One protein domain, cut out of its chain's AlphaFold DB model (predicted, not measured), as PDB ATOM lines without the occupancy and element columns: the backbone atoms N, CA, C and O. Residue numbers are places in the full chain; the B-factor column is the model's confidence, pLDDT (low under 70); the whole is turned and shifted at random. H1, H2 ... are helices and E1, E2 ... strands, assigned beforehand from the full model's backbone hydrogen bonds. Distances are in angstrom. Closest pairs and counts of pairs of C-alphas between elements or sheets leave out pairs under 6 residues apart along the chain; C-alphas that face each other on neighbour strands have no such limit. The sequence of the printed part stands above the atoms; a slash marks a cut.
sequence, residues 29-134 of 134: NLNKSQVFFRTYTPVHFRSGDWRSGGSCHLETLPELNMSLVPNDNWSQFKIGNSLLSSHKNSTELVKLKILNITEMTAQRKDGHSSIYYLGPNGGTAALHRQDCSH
ATOM      1  N   ASN A  29     174.948 328.371 245.516       90.75
ATOM      2  CA  ASN A  29     174.328 328.363 246.839       90.75
ATOM      3  C   ASN A  29     175.371 328.069 247.933       90.75
ATOM      4  O   ASN A  29     175.647 326.906 248.253       90.75
ATOM      5  N   LEU A  30     175.911 329.129 248.538       87.69
ATOM      6  CA  LEU A  30     176.931 329.059 249.594       87.69
ATOM      7  C   LEU A  30     176.416 328.532 250.948       87.69
ATOM      8  O   LEU A  30     177.222 328.211 251.818       87.69
ATOM      9  N   ASN A  31     175.099 328.369 251.131       89.31
ATOM     10  CA  ASN A  31     174.550 327.674 252.306       89.31
ATOM     11  C   ASN A  31     174.663 326.147 252.183       89.31
ATOM     12  O   ASN A  31     174.576 325.440 253.184       89.31
ATOM     13  N   LYS A  32     174.833 325.633 250.959       94.38
ATOM     14  CA  LYS A  32     174.984 324.197 250.673       94.38
ATOM     15  C   LYS A  32     176.371 323.830 250.152       94.38
ATOM     16  O   LYS A  32     176.719 322.654 250.151       94.38
ATOM     17  N   SER A  33     177.143 324.817 249.703       91.62
ATOM     18  CA  SER A  33     178.416 324.613 249.015       91.62
ATOM     19  C   SER A  33     179.522 325.422 249.673       91.62
ATOM     20  O   SER A  33     179.329 326.580 250.037       91.62
ATOM     21  N   GLN A  34     180.708 324.831 249.770       91.19
ATOM     22  CA  GLN A  34     181.911 325.525 250.204       91.19
ATOM     23  C   GLN A  34     182.855 325.694 249.019       91.19
ATOM     24  O   GLN A  34     183.183 324.722 248.346       91.19
ATOM     25  N   VAL A  35     183.301 326.928 248.782       90.69
ATOM     26  CA  VAL A  35     184.160 327.256 247.643       90.69
ATOM     27  C   VAL A  35     185.565 327.595 248.126       90.69
ATOM     28  O   VAL A  35     185.750 328.412 249.035       90.69
ATOM     29  N   PHE A  36     186.554 326.966 247.491       91.81
ATOM     30  CA  PHE A  36     187.971 327.211 247.720       91.81
ATOM     31  C   PHE A  36     188.627 327.756 246.455       91.81
ATOM     32  O   PHE A  36     188.407 327.235 245.364       91.81
ATOM     33  N   PHE A  37     189.485 328.759 246.618       91.19
ATOM     34  CA  PHE A  37     190.407 329.201 245.582       91.19
ATOM     35  C   PHE A  37     191.823 328.768 245.956       91.19
ATOM     36  O   PHE A  37     192.366 329.221 246.965       91.19
ATOM     37  N   ARG A  38     192.421 327.894 245.146       93.62
ATOM     38  CA  ARG A  38     193.824 327.496 245.283       93.62
ATOM     39  C   ARG A  38     194.698 328.493 244.537       93.62
ATOM     40  O   ARG A  38     194.447 328.769 243.366       93.62
ATOM     41  N   THR A  39     195.713 329.028 245.203       91.38
ATOM     42  CA  THR A  39     196.648 329.960 244.565       91.38
ATOM     43  C   THR A  39     197.575 329.247 243.573       91.38
ATOM     44  O   THR A  39     197.527 328.027 243.406       91.38
ATOM     45  N   TYR A  40     198.379 330.037 242.862       90.88
ATOM     46  CA  TYR A  40     199.317 329.574 241.842       90.88
ATOM     47  C   TYR A  40     200.293 328.511 242.379       90.88
ATOM     48  O   TYR A  40     200.738 328.605 243.519       90.88
ATOM     49  N   THR A  41     200.637 327.534 241.538       90.69
ATOM     50  CA  THR A  41     201.696 326.549 241.800       90.69
ATOM     51  C   THR A  41     202.850 326.854 240.840       90.69
ATOM     52  O   THR A  41     202.614 326.882 239.629       90.69
ATOM     53  N   PRO A  42     204.064 327.137 241.339       90.38
ATOM     54  CA  PRO A  42     205.222 327.374 240.484       90.38
ATOM     55  C   PRO A  42     205.697 326.110 239.764       90.38
ATOM     56  O   PRO A  42     205.502 324.996 240.244       90.38
ATOM     57  N   VAL A  43     206.354 326.318 238.624       91.31
ATOM     58  CA  VAL A  43     207.096 325.291 237.882       91.31
ATOM     59  C   VAL A  43     208.586 325.434 238.198       91.31
ATOM     60  O   VAL A  43     209.049 326.553 238.420       91.31
ATOM     61  N   HIS A  44     209.355 324.344 238.190       93.25
ATOM     62  CA  HIS A  44     210.758 324.355 238.642       93.25
ATOM     63  C   HIS A  44     211.748 323.890 237.568       93.25
ATOM     64  O   HIS A  44     212.549 322.986 237.791       93.25
ATOM     65  N   PHE A  45     211.729 324.512 236.388       91.56
ATOM     66  CA  PHE A  45     212.748 324.242 235.369       91.56
ATOM     67  C   PHE A  45     214.092 324.914 235.714       91.56
ATOM     68  O   PHE A  45     214.144 326.080 236.110       91.56
ATOM     69  N   ARG A  46     215.202 324.183 235.542       89.06
ATOM     70  CA  ARG A  46     216.583 324.683 235.669       89.06
ATOM     71  C   ARG A  46     217.325 324.636 234.347       89.06
ATOM     72  O   ARG A  46     217.168 323.682 233.590       89.06
ATOM     73  N   SER A  47     218.184 325.632 234.125       88.94
ATOM     74  CA  SER A  47     219.051 325.748 232.939       88.94
ATOM     75  C   SER A  47     218.296 325.839 231.605       88.94
ATOM     76  O   SER A  47     218.846 325.518 230.556       88.94
ATOM     77  N   GLY A  48     217.043 326.286 231.650       89.25
ATOM     78  CA  GLY A  48     216.133 326.390 230.514       89.25
ATOM     79  C   GLY A  48     214.688 326.345 230.999       89.25
ATOM     80  O   GLY A  48     214.429 326.154 232.184       89.25
ATOM     81  N   ASP A  49     213.752 326.507 230.078       88.88
ATOM     82  CA  ASP A  49     212.326 326.265 230.276       88.88
ATOM     83  C   ASP A  49     211.905 324.925 229.650       88.88
ATOM     84  O   ASP A  49     212.720 324.157 229.130       88.88
ATOM     85  N   TRP A  50     210.603 324.660 229.654       86.94
ATOM     86  CA  TRP A  50     210.027 323.444 229.091       86.94
ATOM     87  C   TRP A  50     210.321 323.220 227.593       86.94
ATOM     88  O   TRP A  50     210.201 322.088 227.123       86.94
ATOM     89  N   ARG A  51     210.686 324.262 226.827       87.31
ATOM     90  CA  ARG A  51     211.039 324.174 225.392       87.31
ATOM     91  C   ARG A  51     212.537 324.234 225.124       87.31
ATOM     92  O   ARG A  51     212.966 323.809 224.056       87.31
ATOM     93  N   SER A  52     213.318 324.776 226.050       89.69
ATOM     94  CA  SER A  52     214.748 325.061 225.875       89.69
ATOM     95  C   SER A  52     215.661 324.108 226.650       89.69
ATOM     96  O   SER A  52     216.847 324.382 226.806       89.69
ATOM     97  N   GLY A  53     215.135 322.957 227.081       87.12
ATOM     98  CA  GLY A  53     215.921 321.898 227.722       87.12
ATOM     99  C   GLY A  53     216.029 322.029 229.240       87.12
ATOM    100  O   GLY A  53     216.950 321.474 229.835       87.12
ATOM    101  N   GLY A  54     215.095 322.746 229.869       92.94
ATOM    102  CA  GLY A  54     215.015 322.841 231.318       92.94
ATOM    103  C   GLY A  54     214.779 321.484 231.988       92.94
ATOM    104  O   GLY A  54     214.116 320.605 231.435       92.94
ATOM    105  N   SER A  55     215.294 321.319 233.207       95.00
ATOM    106  CA  SER A  55     215.190 320.064 233.966       95.00
ATOM    107  C   SER A  55     215.010 320.279 235.472       95.00
ATOM    108  O   SER A  55     215.277 321.366 235.976       95.00
ATOM    109  N   CYS A  56     214.566 319.238 236.182       95.12
ATOM    110  CA  CYS A  56     214.375 319.235 237.641       95.12
ATOM    111  C   CYS A  56     214.753 317.906 238.320       95.12
ATOM    112  O   CYS A  56     214.804 317.853 239.538       95.12
ATOM    113  N   HIS A  57     215.076 316.838 237.576       95.75
ATOM    114  CA  HIS A  57     215.389 315.505 238.135       95.75
ATOM    115  C   HIS A  57     216.545 315.459 239.148       95.75
ATOM    116  O   HIS A  57     216.671 314.478 239.877       95.75
ATOM    117  N   LEU A  58     217.406 316.480 239.165       95.50
ATOM    118  CA  LEU A  58     218.531 316.594 240.099       95.50
ATOM    119  C   LEU A  58     218.174 317.378 241.371       95.50
ATOM    120  O   LEU A  58     218.981 317.441 242.295       95.50
ATOM    121  N   GLU A  59     216.989 317.978 241.430       94.94
ATOM    122  CA  GLU A  59     216.492 318.677 242.607       94.94
ATOM    123  C   GLU A  59     215.889 317.642 243.565       94.94
ATOM    124  O   GLU A  59     214.790 317.145 243.352       94.94
ATOM    125  N   THR A  60     216.629 317.268 244.609       95.88
ATOM    126  CA  THR A  60     216.221 316.197 245.542       95.88
ATOM    127  C   THR A  60     215.892 316.697 246.944       95.88
ATOM    128  O   THR A  60     215.557 315.902 247.820       95.88
ATOM    129  N   LEU A  61     216.045 317.999 247.187       96.31
ATOM    130  CA  LEU A  61     215.769 318.646 248.465       96.31
ATOM    131  C   LEU A  61     215.001 319.952 248.238       96.31
ATOM    132  O   LEU A  61     215.246 320.629 247.231       96.31
ATOM    133  N   PRO A  62     214.118 320.335 249.172       95.62
ATOM    134  CA  PRO A  62     213.440 321.618 249.104       95.62
ATOM    135  C   PRO A  62     214.422 322.778 249.307       95.62
ATOM    136  O   PRO A  62     215.488 322.628 249.906       95.62
ATOM    137  N   GLU A  63     214.034 323.963 248.847       93.56
ATOM    138  CA  GLU A  63     214.720 325.211 249.155       93.56
ATOM    139  C   GLU A  63     214.306 325.714 250.543       93.56
ATOM    140  O   GLU A  63     213.183 326.176 250.759       93.56
ATOM    141  N   LEU A  64     215.220 325.619 251.505       92.06
ATOM    142  CA  LEU A  64     214.960 326.021 252.889       92.06
ATOM    143  C   LEU A  64     215.029 327.540 253.075       92.06
ATOM    144  O   LEU A  64     214.438 328.067 254.017       92.06
ATOM    145  N   ASN A  65     215.723 328.253 252.185       90.88
ATOM    146  CA  ASN A  65     215.847 329.699 252.238       90.88
ATOM    147  C   ASN A  65     214.931 330.359 251.202       90.88
ATOM    148  O   ASN A  65     215.235 330.387 250.013       90.88
ATOM    149  N   MET A  66     213.839 330.974 251.666       84.94
ATOM    150  CA  MET A  66     212.883 331.671 250.797       84.94
ATOM    151  C   MET A  66     213.540 332.753 249.923       84.94
ATOM    152  O   MET A  66     213.099 332.993 248.807       84.94
ATOM    153  N   SER A  67     214.632 333.370 250.381       85.94
ATOM    154  CA  SER A  67     215.365 334.372 249.597       85.94
ATOM    155  C   SER A  67     216.073 333.790 248.366       85.94
ATOM    156  O   SER A  67     216.475 334.548 247.488       85.94
ATOM    157  N   LEU A  68     216.264 332.467 248.315       84.00
ATOM    158  CA  LEU A  68     216.846 331.745 247.179       84.00
ATOM    159  C   LEU A  68     215.784 331.193 246.224       84.00
ATOM    160  O   LEU A  68     216.124 330.772 245.115       84.00
ATOM    161  N   VAL A  69     214.507 331.203 246.623       83.50
ATOM    162  CA  VAL A  69     213.407 330.889 245.713       83.50
ATOM    163  C   VAL A  69     213.396 331.964 244.627       83.50
ATOM    164  O   VAL A  69     213.298 333.153 244.953       83.50
ATOM    165  N   PRO A  70     213.515 331.589 243.340       78.38
ATOM    166  CA  PRO A  70     213.453 332.558 242.263       78.38
ATOM    167  C   PRO A  70     212.172 333.371 242.383       78.38
ATOM    168  O   PRO A  70     211.069 332.823 242.437       78.38
ATOM    169  N   ASN A  71     212.318 334.693 242.394       66.56
ATOM    170  CA  ASN A  71     211.195 335.608 242.258       66.56
ATOM    171  C   ASN A  71     210.773 335.651 240.785       66.56
ATOM    172  O   ASN A  71     210.794 336.704 240.141       66.56
ATOM    173  N   ASP A  72     210.457 334.476 240.235       64.75
ATOM    174  CA  ASP A  72     209.799 334.367 238.949       64.75
ATOM    175  C   ASP A  72     208.581 335.275 239.020       64.75
ATOM    176  O   ASP A  72     207.877 335.313 240.033       64.75
ATOM    177  N   ASN A  73     208.361 336.088 237.991       65.69
ATOM    178  CA  ASN A  73     207.282 337.059 238.023       65.69
ATOM    179  C   ASN A  73     205.941 336.308 238.032       65.69
ATOM    180  O   ASN A  73     205.385 336.033 236.972       65.69
ATOM    181  N   TRP A  74     205.433 335.960 239.221       82.25
ATOM    182  CA  TRP A  74     204.163 335.268 239.439       82.25
ATOM    183  C   TRP A  74     203.006 336.231 239.158       82.25
ATOM    184  O   TRP A  74     202.207 336.557 240.041       82.25
ATOM    185  N   SER A  75     202.939 336.769 237.944       86.75
ATOM    186  CA  SER A  75     201.962 337.782 237.565       86.75
ATOM    187  C   SER A  75     200.543 337.256 237.752       86.75
ATOM    188  O   SER A  75     199.705 337.963 238.304       86.75
ATOM    189  N   GLN A  76     200.294 335.977 237.456       87.19
ATOM    190  CA  GLN A  76     199.017 335.307 237.715       87.19
ATOM    191  C   GLN A  76     198.679 335.267 239.211       87.19
ATOM    192  O   GLN A  76     197.541 335.543 239.593       87.19
ATOM    193  N   PHE A  77     199.658 334.978 240.078       88.69
ATOM    194  CA  PHE A  77     199.461 335.026 241.529       88.69
ATOM    195  C   PHE A  77     199.137 336.445 242.001       88.69
ATOM    196  O   PHE A  77     198.177 336.630 242.745       88.69
ATOM    197  N   LYS A  78     199.887 337.455 241.538       89.75
ATOM    198  CA  LYS A  78     199.668 338.868 241.890       89.75
ATOM    199  C   LYS A  78     198.286 339.349 241.440       89.75
ATOM    200  O   LYS A  78     197.567 339.957 242.231       89.75
ATOM    201  N   ILE A  79     197.891 339.034 240.205       91.38
ATOM    202  CA  ILE A  79     196.568 339.357 239.650       91.38
ATOM    203  C   ILE A  79     195.475 338.679 240.473       91.38
ATOM    204  O   ILE A  79     194.544 339.351 240.917       91.38
ATOM    205  N   GLY A  80     195.606 337.375 240.726       89.38
ATOM    206  CA  GLY A  80     194.614 336.627 241.488       89.38
ATOM    207  C   GLY A  80     194.480 337.119 242.925       89.38
ATOM    208  O   GLY A  80     193.368 337.352 243.390       89.38
ATOM    209  N   ASN A  81     195.596 337.362 243.611       88.19
ATOM    210  CA  ASN A  81     195.581 337.861 244.982       88.19
ATOM    211  C   ASN A  81     194.993 339.280 245.070       88.19
ATOM    212  O   ASN A  81     194.223 339.571 245.984       88.19
ATOM    213  N   SER A  82     195.300 340.144 244.094       88.62
ATOM    214  CA  SER A  82     194.698 341.478 243.977       88.62
ATOM    215  C   SER A  82     193.178 341.390 243.804       88.62
ATOM    216  O   SER A  82     192.455 341.996 244.591       88.62
ATOM    217  N   LEU A  83     192.686 340.587 242.853       88.19
ATOM    218  CA  LEU A  83     191.249 340.420 242.616       88.19
ATOM    219  C   LEU A  83     190.517 339.868 243.840       88.19
ATOM    220  O   LEU A  83     189.485 340.409 244.236       88.19
ATOM    221  N   LEU A  84     191.054 338.817 244.461       85.81
ATOM    222  CA  LEU A  84     190.451 338.205 245.645       85.81
ATOM    223  C   LEU A  84     190.423 339.173 246.832       85.81
ATOM    224  O   LEU A  84     189.455 339.183 247.589       85.81
ATOM    225  N   SER A  85     191.454 340.006 246.989       83.38
ATOM    226  CA  SER A  85     191.492 341.039 248.030       83.38
ATOM    227  C   SER A  85     190.442 342.126 247.788       83.38
ATOM    228  O   SER A  85     189.761 342.528 248.727       83.38
ATOM    229  N   SER A  86     190.246 342.551 246.536       80.44
ATOM    230  CA  SER A  86     189.183 343.497 246.169       80.44
ATOM    231  C   SER A  86     187.784 342.932 246.431       80.44
ATOM    232  O   SER A  86     186.940 343.642 246.969       80.44
ATOM    233  N   HIS A  87     187.546 341.650 246.132       73.94
ATOM    234  CA  HIS A  87     186.242 341.010 246.361       73.94
ATOM    235  C   HIS A  87     185.941 340.787 247.848       73.94
ATOM    236  O   HIS A  87     184.788 340.891 248.248       73.94
ATOM    237  N   LYS A  88     186.956 340.552 248.694       67.56
ATOM    238  CA  LYS A  88     186.771 340.464 250.157       67.56
ATOM    239  C   LYS A  88     186.264 341.763 250.787       67.56
ATOM    240  O   LYS A  88     185.609 341.705 251.823       67.56
ATOM    241  N   ASN A  89     186.602 342.907 250.192       60.03
ATOM    242  CA  ASN A  89     186.210 344.228 250.685       60.03
ATOM    243  C   ASN A  89     184.856 344.694 250.130       60.03
ATOM    244  O   ASN A  89     184.314 345.683 250.618       60.03
ATOM    245  N   SER A  90     184.313 344.000 249.126       59.62
ATOM    246  CA  SER A  90     182.950 344.232 248.661       59.62
ATOM    247  C   SER A  90     181.974 343.615 249.660       59.62
ATOM    248  O   SER A  90     182.132 342.472 250.084       59.62
ATOM    249  N   THR A  91     180.955 344.369 250.058       54.16
ATOM    250  CA  THR A  91     179.943 343.980 251.053       54.16
ATOM    251  C   THR A  91     179.040 342.816 250.612       54.16
ATOM    252  O   THR A  91     178.167 342.394 251.372       54.16
ATOM    253  N   GLU A  92     179.254 342.252 249.422       55.19
ATOM    254  CA  GLU A  92     178.487 341.137 248.866       55.19
ATOM    255  C   GLU A  92     179.180 339.781 249.086       55.19
ATOM    256  O   GLU A  92     180.009 339.333 248.305       55.19
ATOM    257  N   LEU A  93     178.817 339.145 250.206       53.78
ATOM    258  CA  LEU A  93     178.538 337.710 250.437       53.78
ATOM    259  C   LEU A  93     179.401 336.583 249.825       53.78
ATOM    260  O   LEU A  93     179.069 335.413 250.017       53.78
ATOM    261  N   VAL A  94     180.543 336.843 249.201       63.53
ATOM    262  CA  VAL A  94     181.413 335.786 248.677       63.53
ATOM    263  C   VAL A  94     182.441 335.386 249.744       63.53
ATOM    264  O   VAL A  94     183.570 335.871 249.796       63.53
ATOM    265  N   LYS A  95     182.057 334.458 250.636       69.62
ATOM    266  CA  LYS A  95     182.967 333.837 251.624       69.62
ATOM    267  C   LYS A  95     183.892 332.802 250.962       69.62
ATOM    268  O   LYS A  95     183.845 331.616 251.289       69.62
ATOM    269  N   LEU A  96     184.733 333.239 250.025       80.38
ATOM    270  CA  LEU A  96     185.754 332.387 249.410       80.38
ATOM    271  C   LEU A  96     186.850 332.043 250.412       80.38
ATOM    272  O   LEU A  96     187.461 332.922 251.025       80.38
ATOM    273  N   LYS A  97     187.151 330.750 250.532       87.44
ATOM    274  CA  LYS A  97     188.317 330.282 251.279       87.44
ATOM    275  C   LYS A  97     189.526 330.248 250.355       87.44
ATOM    276  O   LYS A  97     189.497 329.586 249.323       87.44
ATOM    277  N   ILE A  98     190.595 330.945 250.723       89.69
ATOM    278  CA  ILE A  98     191.840 330.921 249.951       89.69
ATOM    279  C   ILE A  98     192.741 329.827 250.515       89.69
ATOM    280  O   ILE A  98     193.119 329.872 251.683       89.69
ATOM    281  N   LEU A  99     193.102 328.872 249.666       93.38
ATOM    282  CA  LEU A  99     194.159 327.906 249.917       93.38
ATOM    283  C   LEU A  99     195.459 328.479 249.335       93.38
ATOM    284  O   LEU A  99     195.758 328.291 248.154       93.38
ATOM    285  N   ASN A 100     196.179 329.246 250.159       91.94
ATOM    286  CA  ASN A 100     197.434 329.887 249.768       91.94
ATOM    287  C   ASN A 100     198.591 328.886 249.855       91.94
ATOM    288  O   ASN A 100     199.064 328.574 250.944       91.94
ATOM    289  N   ILE A 101     199.012 328.376 248.700       93.81
ATOM    290  CA  ILE A 101     200.054 327.349 248.567       93.81
ATOM    291  C   ILE A 101     201.289 327.839 247.814       93.81
ATOM    292  O   ILE A 101     202.250 327.087 247.683       93.81
ATOM    293  N   THR A 102     201.285 329.070 247.298       91.69
ATOM    294  CA  THR A 102     202.290 329.497 246.313       91.69
ATOM    295  C   THR A 102     203.695 329.464 246.901       91.69
ATOM    296  O   THR A 102     204.572 328.821 246.342       91.69
ATOM    297  N   GLU A 103     203.899 330.077 248.068       90.56
ATOM    298  CA  GLU A 103     205.217 330.134 248.714       90.56
ATOM    299  C   GLU A 103     205.698 328.750 249.159       90.56
ATOM    300  O   GLU A 103     206.830 328.375 248.866       90.56
ATOM    301  N   MET A 104     204.827 327.951 249.794       92.12
ATOM    302  CA  MET A 104     205.229 326.613 250.244       92.12
ATOM    303  C   MET A 104     205.601 325.713 249.066       92.12
ATOM    304  O   MET A 104     206.510 324.904 249.188       92.12
ATOM    305  N   THR A 105     204.906 325.835 247.929       93.50
ATOM    306  CA  THR A 105     205.184 325.009 246.748       93.50
ATOM    307  C   THR A 105     206.378 325.527 245.957       93.50
ATOM    308  O   THR A 105     207.100 324.710 245.401       93.50
ATOM    309  N   ALA A 106     206.670 326.831 245.994       92.50
ATOM    310  CA  ALA A 106     207.876 327.414 245.402       92.50
ATOM    311  C   ALA A 106     209.182 326.901 246.030       92.50
ATOM    312  O   ALA A 106     210.236 326.885 245.399       92.50
ATOM    313  N   GLN A 107     209.126 326.478 247.295       93.69
ATOM    314  CA  GLN A 107     210.258 325.838 247.959       93.69
ATOM    315  C   GLN A 107     210.432 324.377 247.528       93.69
ATOM    316  O   GLN A 107     211.495 323.798 247.732       93.69
ATOM    317  N   ARG A 108     209.410 323.752 246.931       95.38
ATOM    318  CA  ARG A 108     209.382 322.318 246.614       95.38
ATOM    319  C   ARG A 108     209.855 322.026 245.195       95.38
ATOM    320  O   ARG A 108     209.185 321.328 244.439       95.38
ATOM    321  N   LYS A 109     211.052 322.507 244.857       93.94
ATOM    322  CA  LYS A 109     211.749 322.137 243.612       93.94
ATOM    323  C   LYS A 109     211.997 320.625 243.483       93.94
ATOM    324  O   LYS A 109     212.125 320.123 242.375       93.94
ATOM    325  N   ASP A 110     211.992 319.916 244.611       95.81
ATOM    326  CA  ASP A 110     212.062 318.458 244.749       95.81
ATOM    327  C   ASP A 110     210.714 317.734 244.592       95.81
ATOM    328  O   ASP A 110     210.653 316.510 244.672       95.81
ATOM    329  N   GLY A 111     209.611 318.471 244.437       95.38
ATOM    330  CA  GLY A 111     208.251 317.931 244.502       95.38
ATOM    331  C   GLY A 111     207.672 317.427 243.180       95.38
ATOM    332  O   GLY A 111     206.537 316.957 243.184       95.38
ATOM    333  N   HIS A 112     208.405 317.537 242.071       95.69
ATOM    334  CA  HIS A 112     207.904 317.213 240.734       95.69
ATOM    335  C   HIS A 112     208.153 315.767 240.316       95.69
ATOM    336  O   HIS A 112     209.155 315.151 240.681       95.69
ATOM    337  N   SER A 113     207.283 315.254 239.444       95.50
ATOM    338  CA  SER A 113     207.436 313.901 238.883       95.50
ATOM    339  C   SER A 113     208.692 313.757 238.015       95.50
ATOM    340  O   SER A 113     209.250 312.666 237.895       95.50
ATOM    341  N   SER A 114     209.161 314.851 237.411       95.56
ATOM    342  CA  SER A 114     210.384 314.921 236.621       95.56
ATOM    343  C   SER A 114     210.446 313.866 235.509       95.56
ATOM    344  O   SER A 114     209.654 313.934 234.578       95.56
ATOM    345  N   ILE A 115     211.365 312.899 235.564       95.62
ATOM    346  CA  ILE A 115     211.479 311.807 234.584       95.62
ATOM    347  C   ILE A 115     210.557 310.621 234.892       95.62
ATOM    348  O   ILE A 115     210.479 309.692 234.097       95.62
ATOM    349  N   TYR A 116     209.850 310.629 236.020       94.81
ATOM    350  CA  TYR A 116     209.013 309.517 236.482       94.81
ATOM    351  C   TYR A 116     207.522 309.695 236.144       94.81
ATOM    352  O   TYR A 116     206.691 308.885 236.555       94.81
ATOM    353  N   TYR A 117     207.160 310.722 235.365       93.94
ATOM    354  CA  TYR A 117     205.761 311.070 235.065       93.94
ATOM    355  C   TYR A 117     205.000 310.020 234.230       93.94
ATOM    356  O   TYR A 117     203.777 310.077 234.136       93.94
ATOM    357  N   LEU A 118     205.698 309.048 233.627       93.69
ATOM    358  CA  LEU A 118     205.087 307.968 232.836       93.69
ATOM    359  C   LEU A 118     204.461 306.860 233.703       93.69
ATOM    360  O   LEU A 118     203.803 305.958 233.181       93.69
ATOM    361  N   GLY A 119     204.645 306.928 235.023       89.25
ATOM    362  CA  GLY A 119     204.100 305.966 235.971       89.25
ATOM    363  C   GLY A 119     204.835 304.617 235.984       89.25
ATOM    364  O   GLY A 119     205.820 304.420 235.270       89.25
ATOM    365  N   PRO A 120     204.356 303.652 236.791       88.50
ATOM    366  CA  PRO A 120     205.108 302.437 237.127       88.50
ATOM    367  C   PRO A 120     205.494 301.557 235.930       88.50
ATOM    368  O   PRO A 120     206.542 300.918 235.948       88.50
ATOM    369  N   ASN A 121     204.666 301.538 234.883       91.06
ATOM    370  CA  ASN A 121     204.869 300.693 233.700       91.06
ATOM    371  C   ASN A 121     205.600 301.418 232.558       91.06
ATOM    372  O   ASN A 121     205.945 300.790 231.562       91.06
ATOM    373  N   GLY A 122     205.797 302.735 232.676       87.12
ATOM    374  CA  GLY A 122     206.374 303.572 231.623       87.12
ATOM    375  C   GLY A 122     207.888 303.765 231.725       87.12
ATOM    376  O   GLY A 122     208.482 304.340 230.816       87.12
ATOM    377  N   GLY A 123     208.512 303.290 232.808       90.38
ATOM    378  CA  GLY A 123     209.927 303.534 233.086       90.38
ATOM    379  C   GLY A 123     210.228 305.024 233.278       90.38
ATOM    380  O   GLY A 123     209.372 305.794 233.716       90.38
ATOM    381  N   THR A 124     211.455 305.434 232.960       93.50
ATOM    382  CA  THR A 124     211.865 306.842 232.990       93.50
ATOM    383  C   THR A 124     211.724 307.492 231.616       93.50
ATOM    384  O   THR A 124     212.086 306.922 230.585       93.50
ATOM    385  N   ALA A 125     211.211 308.719 231.595       92.62
ATOM    386  CA  ALA A 125     211.161 309.550 230.405       92.62
ATOM    387  C   ALA A 125     212.565 309.995 229.965       92.62
ATOM    388  O   ALA A 125     213.521 310.015 230.744       92.62
ATOM    389  N   ALA A 126     212.685 310.386 228.695       91.12
ATOM    390  CA  ALA A 126     213.936 310.903 228.157       91.12
ATOM    391  C   ALA A 126     214.364 312.188 228.887       91.12
ATOM    392  O   ALA A 126     213.546 313.072 229.115       91.12
ATOM    393  N   LEU A 127     215.662 312.346 229.171       89.88
ATOM    394  CA  LEU A 127     216.181 313.469 229.973       89.88
ATOM    395  C   LEU A 127     215.844 314.865 229.422       89.88
ATOM    396  O   LEU A 127     215.760 315.811 230.197       89.88
ATOM    397  N   HIS A 128     215.626 314.992 228.111       87.56
ATOM    398  CA  HIS A 128     215.234 316.245 227.460       87.56
ATOM    399  C   HIS A 128     213.726 316.559 227.573       87.56
ATOM    400  O   HIS A 128     213.272 317.568 227.040       87.56
ATOM    401  N   ARG A 129     212.937 315.685 228.214       88.44
ATOM    402  CA  ARG A 129     211.496 315.836 228.470       88.44
ATOM    403  C   ARG A 129     211.198 315.463 229.916       88.44
ATOM    404  O   ARG A 129     210.990 314.294 230.234       88.44
ATOM    405  N   GLN A 130     211.175 316.470 230.779       93.56
ATOM    406  CA  GLN A 130     210.879 316.304 232.197       93.56
ATOM    407  C   GLN A 130     209.600 317.043 232.545       93.56
ATOM    408  O   GLN A 130     209.363 318.151 232.056       93.56
ATOM    409  N   ASP A 131     208.801 316.440 233.411       93.94
ATOM    410  CA  ASP A 131     207.673 317.120 234.016       93.94
ATOM    411  C   ASP A 131     208.143 317.894 235.247       93.94
ATOM    412  O   ASP A 131     208.323 317.325 236.319       93.94
ATOM    413  N   CYS A 132     208.388 319.190 235.069       94.38
ATOM    414  CA  CYS A 132     208.736 320.109 236.154       94.38
ATOM    415  C   CYS A 132     207.577 321.059 236.481       94.38
ATOM    416  O   CYS A 132     207.808 322.170 236.963       94.38
ATOM    417  N   SER A 133     206.347 320.636 236.162       91.56
ATOM    418  CA  SER A 133     205.121 321.414 236.343       91.56
ATOM    419  C   SER A 133     204.086 320.701 237.213       91.56
ATOM    420  O   SER A 133     203.385 321.374 237.968       91.56
ATOM    421  N   HIS A 134     203.987 319.371 237.117       91.06
ATOM    422  CA  HIS A 134     203.086 318.530 237.916       91.06
ATOM    423  C   HIS A 134     203.819 317.850 239.072       91.06
ATOM    424  O   HIS A 134     203.176 317.711 240.131       91.06
TER     425      HIS A 134
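This is residues 29 to 134 of the 134 residues of an uncharacterized protein of Arachis hypogaea (UniProt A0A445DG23). With little regular structure, the model is a small parallel strand pair, E1 and E2, with helix H1 running back alongside, and two long stretches with no named element: residues 39 to 74, which run on from E1 through the middle and loop back to H1, and residues 107 to 134, which follow H2 and loop out at the end away from the strands. The printed part has 106 residues, 26 in named elements, in the order E1, H1, E2, H2; the class is mixed. It is loose, radius of gyration of the C-alphas 17.5 A, and only just elongated, 52 by 35 by 26 A.

E1, residues 36 to 38, begins at C-alpha (187.971, 327.211, 247.720). E2 is residues 97 to 99. H1, residues 75 to 89, is 21.5 A long. H2, residues 102 to 106, ends at C-alpha (207.876, 327.414, 245.402).

E1 and E2 are parallel at 26 degrees; N 37 and O 97 are 2.8 A apart, within hydrogen-bond range. E1, H1 and E2 form a strand-helix-strand unit, parallel neighbour strands with a helix between, its crossover right-handed. H1 and H2 are close but not clearly touching, closest C-alphas Phe 77 and Thr 102, 7.8 A. E1 and H2 are apart. Every O i to N i+4 pair is within hydrogen-bond range in H2, 10 of 11 in H1.

The C-alphas farthest apart, Thr 91 and Gly 123, are 53.5 A apart. The printed part has no cut. The link E1 to H1 is long, 36 residues. Residues 71 to 73 and 88 to 95 have pLDDT under 70.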